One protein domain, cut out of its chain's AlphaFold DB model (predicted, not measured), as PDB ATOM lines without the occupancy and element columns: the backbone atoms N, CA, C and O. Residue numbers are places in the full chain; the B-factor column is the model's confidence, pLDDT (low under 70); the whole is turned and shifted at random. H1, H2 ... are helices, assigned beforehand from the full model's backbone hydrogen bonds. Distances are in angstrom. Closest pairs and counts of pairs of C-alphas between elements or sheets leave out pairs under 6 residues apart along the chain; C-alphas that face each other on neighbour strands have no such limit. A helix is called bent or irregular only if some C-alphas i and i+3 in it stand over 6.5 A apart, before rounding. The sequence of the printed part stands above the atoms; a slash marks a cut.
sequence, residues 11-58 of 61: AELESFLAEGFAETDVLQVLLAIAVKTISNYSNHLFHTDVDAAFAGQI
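This is residues 11 to 58 of the 61 residues of an uncharacterized protein of Mycobacterium kansasii (UniProt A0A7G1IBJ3). One long helix, H2, makes most of the length of an open, extended shape, with a short helix set off from each of its ends. H1 comes before it and sits near its first end, while H3 comes after it, held away from its last end by a five-residue link, and no helix packs on another to make a core. The printed part has 48 residues with three named helices, in the order H1, H2, H3, and no named strand; its class is all helix. The whole is extended, with a radius of gyration of the C-alphas of 16.0 A, and its elongated outline spans 41 by 23 by 16 A.

H1 takes residues 11 to 18, and begins at C-alpha 11 at (114.032, 150.280, 177.523); it measures 10.3 A from first to last C-alpha. After four residues, H2 runs from residue 23 to residue 46, from C-alpha 23 at (123.089, 158.573, 170.882) to C-alpha 46 at (138.126, 131.577, 154.177), a length of 35.1 A. H3 takes residues 52 to 57, 9.8 A long, and ends at C-alpha 57 at (144.855, 134.103, 172.096). H3 is irregular: C-alphas 53 and 56 are 7.6 A apart.

H1 and H2 are close but not clearly touching, with 1 pair of C-alphas within 8 A. Their closest C-alphas are those of Leu 17 and Glu 23, 7.3 A apart. The two helices stand at a steep tilt of 61 degrees and run opposite ways, with their centres 21.0 A apart. H2 and H3 are apart, although they follow each other in the chain. H1 and H3 are apart too. In H1 and H2 every O i to N i+4 pair is within hydrogen-bond range. In H3, 0 of 2 such pairs are within range, beside 2 of 3 O i to N i+3 pairs.

The two C-alphas farthest apart are those of Ala 11 and Ala 52, at 42.9 A, and the first and last printed C-alphas, of Ala 11 and Ile 58, are 36.2 A apart. Three stretches stand free: residues 27 to 39, which belong to H2; residues 41 to 47, of which 41 to 46 belong to H2; and residues 51 to 57, of which 52 to 57 belong to H3. The links from H1 to H2 and from H2 to H3 are both tight, of 4 and 5 residues. The printed part has no cut. The mean pLDDT of the printed part is 96.8, and no printed residue is under 70.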
ATOM      1  N   ALA A  11     113.464 150.485 176.191       98.06
ATOM      2  CA  ALA A  11     114.032 150.280 177.523       98.06
ATOM      3  C   ALA A  11     115.551 150.016 177.501       98.06
ATOM      4  O   ALA A  11     116.276 150.502 178.365       98.06
ATOM      5  N   GLU A  12     116.049 149.273 176.508       97.25
ATOM      6  CA  GLU A  12     117.493 149.059 176.333       97.25
ATOM      7  C   GLU A  12     118.214 150.359 175.961       97.25
ATOM      8  O   GLU A  12     119.295 150.629 176.486       97.25
ATOM      9  N   LEU A  13     117.619 151.172 175.082       96.81
ATOM     10  CA  LEU A  13     118.186 152.462 174.689       96.81
ATOM     11  C   LEU A  13     118.181 153.457 175.858       96.81
ATOM     12  O   LEU A  13     119.190 154.103 176.110       96.81
ATOM     13  N   GLU A  14     117.076 153.553 176.595       97.88
ATOM     14  CA  GLU A  14     116.955 154.414 177.775       97.88
ATOM     15  C   GLU A  14     117.968 154.039 178.857       97.88
ATOM     16  O   GLU A  14     118.652 154.915 179.378       97.88
ATOM     17  N   SER A  15     118.111 152.742 179.152       98.12
ATOM     18  CA  SER A  15     119.113 152.238 180.098       98.12
ATOM     19  C   SER A  15     120.533 152.617 179.667       98.12
ATOM     20  O   SER A  15     121.311 153.139 180.460       98.12
ATOM     21  N   PHE A  16     120.852 152.445 178.382       97.81
ATOM     22  CA  PHE A  16     122.156 152.813 177.839       97.81
ATOM     23  C   PHE A  16     122.446 154.317 177.981       97.81
ATOM     24  O   PHE A  16     123.530 154.694 178.419       97.81
ATOM     25  N   LEU A  17     121.480 155.183 177.676       98.06
ATOM     26  CA  LEU A  17     121.647 156.634 177.821       98.06
ATOM     27  C   LEU A  17     121.703 157.074 179.295       98.06
ATOM     28  O   LEU A  17     122.415 158.022 179.629       98.06
ATOM     29  N   ALA A  18     120.994 156.383 180.192       98.44
ATOM     30  CA  ALA A  18     120.995 156.672 181.626       98.44
ATOM     31  C   ALA A  18     122.365 156.436 182.288       98.44
ATOM     32  O   ALA A  18     122.706 157.135 183.240       98.44
ATOM     33  N   GLU A  19     123.174 155.520 181.749       98.06
ATOM     34  CA  GLU A  19     124.563 155.279 182.174       98.06
ATOM     35  C   GLU A  19     125.547 156.367 181.688       98.06
ATOM     36  O   GLU A  19     126.744 156.311 181.970       98.06
ATOM     37  N   GLY A  20     125.055 157.389 180.976       98.06
ATOM     38  CA  GLY A  20     125.835 158.547 180.534       98.06
ATOM     39  C   GLY A  20     126.390 158.444 179.114       98.06
ATOM     40  O   GLY A  20     127.152 159.321 178.700       98.06
ATOM     41  N   PHE A  21     126.011 157.412 178.358       98.25
ATOM     42  CA  PHE A  21     126.330 157.313 176.935       98.25
ATOM     43  C   PHE A  21     125.437 158.225 176.091       98.25
ATOM     44  O   PHE A  21     124.317 158.571 176.469       98.25
ATOM     45  N   ALA A  22     125.928 158.607 174.918       98.19
ATOM     46  CA  ALA A  22     125.209 159.439 173.966       98.19
ATOM     47  C   ALA A  22     124.602 158.609 172.825       98.19
ATOM     48  O   ALA A  22     125.037 157.498 172.518       98.19
ATOM     49  N   GLU A  23     123.642 159.186 172.101       96.31
ATOM     50  CA  GLU A  23     123.089 158.573 170.882       96.31
ATOM     51  C   GLU A  23     124.178 158.275 169.834       96.31
ATOM     52  O   GLU A  23     124.109 157.285 169.102       96.31
ATOM     53  N   THR A  24     125.241 159.083 169.792       98.38
ATOM     54  CA  THR A  24     126.412 158.833 168.943       98.38
ATOM     55  C   THR A  24     127.147 157.545 169.304       98.38
ATOM     56  O   THR A  24     127.741 156.924 168.425       98.38
ATOM     57  N   ASP A  25     127.108 157.111 170.563       98.44
ATOM     58  CA  ASP A  25     127.717 155.849 170.987       98.44
ATOM     59  C   ASP A  25     126.891 154.655 170.502       98.44
ATOM     60  O   ASP A  25     127.451 153.640 170.095       98.44
ATOM     61  N   VAL A  26     125.566 154.797 170.399       97.31
ATOM     62  CA  VAL A  26     124.697 153.783 169.772       97.31
ATOM     63  C   VAL A  26     125.094 153.569 168.309       97.31
ATOM     64  O   VAL A  26     125.214 152.430 167.851       97.31
ATOM     65  N   LEU A  27     125.368 154.656 167.581       97.81
ATOM     66  CA  LEU A  27     125.865 154.586 166.204       97.81
ATOM     67  C   LEU A  27     127.257 153.943 166.124       97.81
ATOM     68  O   LEU A  27     127.516 153.178 165.194       97.81
ATOM     69  N   GLN A  28     128.137 154.184 167.099       98.38
ATOM     70  CA  GLN A  28     129.438 153.511 167.178       98.38
ATOM     71  C   GLN A  28     129.291 152.004 167.424       98.38
ATOM     72  O   GLN A  28     129.989 151.212 166.788       98.38
ATOM     73  N   VAL A  29     128.348 151.580 168.272       97.62
ATOM     74  CA  VAL A  29     128.042 150.154 168.468       97.62
ATOM     75  C   VAL A  29     127.501 149.541 167.176       97.62
ATOM     76  O   VAL A  29     127.938 148.460 166.783       97.62
ATOM     77  N   LEU A  30     126.596 150.227 166.472       97.31
ATOM     78  CA  LEU A  30     126.086 149.767 165.177       97.31
ATOM     79  C   LEU A  30     127.216 149.608 164.147       97.31
ATOM     80  O   LEU A  30     127.289 148.584 163.464       97.31
ATOM     81  N   LEU A  31     128.126 150.583 164.071       98.06
ATOM     82  CA  LEU A  31     129.310 150.522 163.215       98.06
ATOM     83  C   LEU A  31     130.196 149.322 163.568       98.06
ATOM     84  O   LEU A  31     130.581 148.562 162.679       98.06
ATOM     85  N   ALA A  32     130.487 149.110 164.853       98.50
ATOM     86  CA  ALA A  32     131.290 147.980 165.311       98.50
ATOM     87  C   ALA A  32     130.655 146.636 164.921       98.50
ATOM     88  O   ALA A  32     131.351 145.741 164.435       98.50
ATOM     89  N   ILE A  33     129.331 146.509 165.057       98.38
ATOM     90  CA  ILE A  33     128.585 145.317 164.634       98.38
ATOM     91  C   ILE A  33     128.729 145.095 163.126       98.38
ATOM     92  O   ILE A  33     129.020 143.973 162.709       98.38
ATOM     93  N   ALA A  34     128.565 146.133 162.304       98.19
ATOM     94  CA  ALA A  34     128.702 146.023 160.852       98.19
ATOM     95  C   ALA A  34     130.110 145.553 160.447       98.19
ATOM     96  O   ALA A  34     130.253 144.571 159.715       98.19
ATOM     97  N   VAL A  35     131.151 146.192 160.990       98.56
ATOM     98  CA  VAL A  35     132.553 145.840 160.719       98.56
ATOM     99  C   VAL A  35     132.852 144.405 161.151       98.56
ATOM    100  O   VAL A  35     133.443 143.638 160.388       98.56
ATOM    101  N   LYS A  36     132.417 144.002 162.349       97.88
ATOM    102  CA  LYS A  36     132.647 142.641 162.848       97.88
ATOM    103  C   LYS A  36     131.831 141.595 162.111       97.88
ATOM    104  O   LYS A  36     132.324 140.488 161.959       97.88
ATOM    105  N   THR A  37     130.647 141.928 161.604       97.88
ATOM    106  CA  THR A  37     129.868 141.005 160.767       97.88
ATOM    107  C   THR A  37     130.648 140.660 159.505       97.88
ATOM    108  O   THR A  37     130.860 139.485 159.224       97.88
ATOM    109  N   ILE A  38     131.160 141.676 158.802       98.19
ATOM    110  CA  ILE A  38     131.989 141.482 157.604       98.19
ATOM    111  C   ILE A  38     133.247 140.682 157.960       98.19
ATOM    112  O   ILE A  38     133.486 139.628 157.380       98.19
ATOM    113  N   SER A  39     134.012 141.135 158.958       98.12
ATOM    114  CA  SER A  39     135.274 140.500 159.360       98.12
ATOM    115  C   SER A  39     135.096 139.044 159.807       98.12
ATOM    116  O   SER A  39     135.831 138.170 159.351       98.12
ATOM    117  N   ASN A  40     134.112 138.761 160.662       96.94
ATOM    118  CA  ASN A  40     133.878 137.410 161.166       96.94
ATOM    119  C   ASN A  40     133.413 136.477 160.041       96.94
ATOM    120  O   ASN A  40     133.859 135.334 159.981       96.94
ATOM    121  N   TYR A  41     132.545 136.948 159.141       98.06
ATOM    122  CA  TYR A  41     132.071 136.134 158.019       98.06
ATOM    123  C   TYR A  41     133.184 135.858 157.013       98.06
ATOM    124  O   TYR A  41     133.288 134.732 156.537       98.06
ATOM    125  N   SER A  42     134.054 136.835 156.738       98.31
ATOM    126  CA  SER A  42     135.255 136.609 155.932       98.31
ATOM    127  C   SER A  42     136.152 135.537 156.553       98.31
ATOM    128  O   SER A  42     136.463 134.558 155.883       98.31
ATOM    129  N   ASN A  43     136.500 135.656 157.838       96.44
ATOM    130  CA  ASN A  43     137.363 134.671 158.498       96.44
ATOM    131  C   ASN A  43     136.738 133.270 158.524       96.44
ATOM    132  O   ASN A  43     137.443 132.284 158.330       96.44
ATOM    133  N   HIS A  44     135.422 133.174 158.729       95.69
ATOM    134  CA  HIS A  44     134.725 131.893 158.706       95.69
ATOM    135  C   HIS A  44     134.715 131.260 157.309       95.69
ATOM    136  O   HIS A  44     134.983 130.072 157.180       95.69
ATOM    137  N   LEU A  45     134.439 132.049 156.265       98.12
ATOM    138  CA  LEU A  45     134.362 131.564 154.885       98.12
ATOM    139  C   LEU A  45     135.721 131.110 154.343       98.12
ATOM    140  O   LEU A  45     135.792 130.152 153.579       98.12
ATOM    141  N   PHE A  46     136.788 131.818 154.712       97.88
ATOM    142  CA  PHE A  46     138.126 131.577 154.177       97.88
ATOM    143  C   PHE A  46     139.035 130.792 155.120       97.88
ATOM    144  O   PHE A  46     140.176 130.534 154.747       97.88
ATOM    145  N   HIS A  47     138.550 130.413 156.308       94.50
ATOM    146  CA  HIS A  47     139.339 129.737 157.341       94.50
ATOM    147  C   HIS A  47     140.682 130.435 157.587       94.50
ATOM    148  O   HIS A  47     141.732 129.805 157.581       94.50
ATOM    149  N   THR A  48     140.642 131.761 157.734       94.81
ATOM    150  CA  THR A  48     141.851 132.576 157.888       94.81
ATOM    151  C   THR A  48     142.631 132.137 159.125       94.81
ATOM    152  O   THR A  48     142.090 132.152 160.232       94.81
ATOM    153  N   ASP A  49     143.895 131.756 158.923       94.19
ATOM    154  CA  ASP A  49     144.790 131.341 160.000       94.19
ATOM    155  C   ASP A  49     145.040 132.484 160.993       94.19
ATOM    156  O   ASP A  49     145.049 133.666 160.639       94.19
ATOM    157  N   VAL A  50     145.268 132.125 162.254       93.31
ATOM    158  CA  VAL A  50     145.652 133.086 163.291       93.31
ATOM    159  C   VAL A  50     147.119 133.465 163.098       93.31
ATOM    160  O   VAL A  50     147.986 132.592 163.048       93.31
ATOM    161  N   ASP A  51     147.417 134.766 163.038       94.94
ATOM    162  CA  ASP A  51     148.804 135.229 162.972       94.94
ATOM    163  C   ASP A  51     149.601 134.762 164.198       94.94
ATOM    164  O   ASP A  51     149.106 134.762 165.326       94.94
ATOM    165  N   ALA A  52     150.888 134.465 164.006       95.88
ATOM    166  CA  ALA A  52     151.760 133.974 165.077       95.88
ATOM    167  C   ALA A  52     151.797 134.897 166.314       95.88
ATOM    168  O   ALA A  52     151.896 134.415 167.442       95.88
ATOM    169  N   ALA A  53     151.663 136.215 166.122       96.44
ATOM    170  CA  ALA A  53     151.601 137.188 167.214       96.44
ATOM    171  C   ALA A  53     150.384 136.987 168.141       96.44
ATOM    172  O   ALA A  53     150.435 137.363 169.311       96.44
ATOM    173  N   PHE A  54     149.312 136.372 167.638       94.06
ATOM    174  CA  PHE A  54     148.079 136.083 168.368       94.06
ATOM    175  C   PHE A  54     147.933 134.605 168.748       94.06
ATOM    176  O   PHE A  54     146.887 134.220 169.261       94.06
ATOM    177  N   ALA A  55     148.969 133.777 168.581       92.94
ATOM    178  CA  ALA A  55     148.910 132.353 168.922       92.94
ATOM    179  C   ALA A  55     148.507 132.099 170.391       92.94
ATOM    180  O   ALA A  55     147.792 131.146 170.681       92.94
ATOM    181  N   GLY A  56     148.892 132.986 171.318       93.69
ATOM    182  CA  GLY A  56     148.486 132.905 172.729       93.69
ATOM    183  C   GLY A  56     147.032 133.304 173.018       93.69
ATOM    184  O   GLY A  56     146.624 133.274 174.172       93.69
ATOM    185  N   GLN A  57     146.271 133.725 172.004       90.56
ATOM    186  CA  GLN A  57     144.855 134.103 172.096       90.56
ATOM    187  C   GLN A  57     143.936 133.065 171.433       90.56
ATOM    188  O   GLN A  57     142.738 133.310 171.290       90.56
ATOM    189  N   ILE A  58     144.486 131.927 170.997       89.62
ATOM    190  CA  ILE A  58     143.689 130.825 170.462       89.62
ATOM    191  C   ILE A  58     142.767 130.319 171.572       89.62
ATOM    192  O   ILE A  58     143.202 130.037 172.687       89.62
TER     193      ILE A  58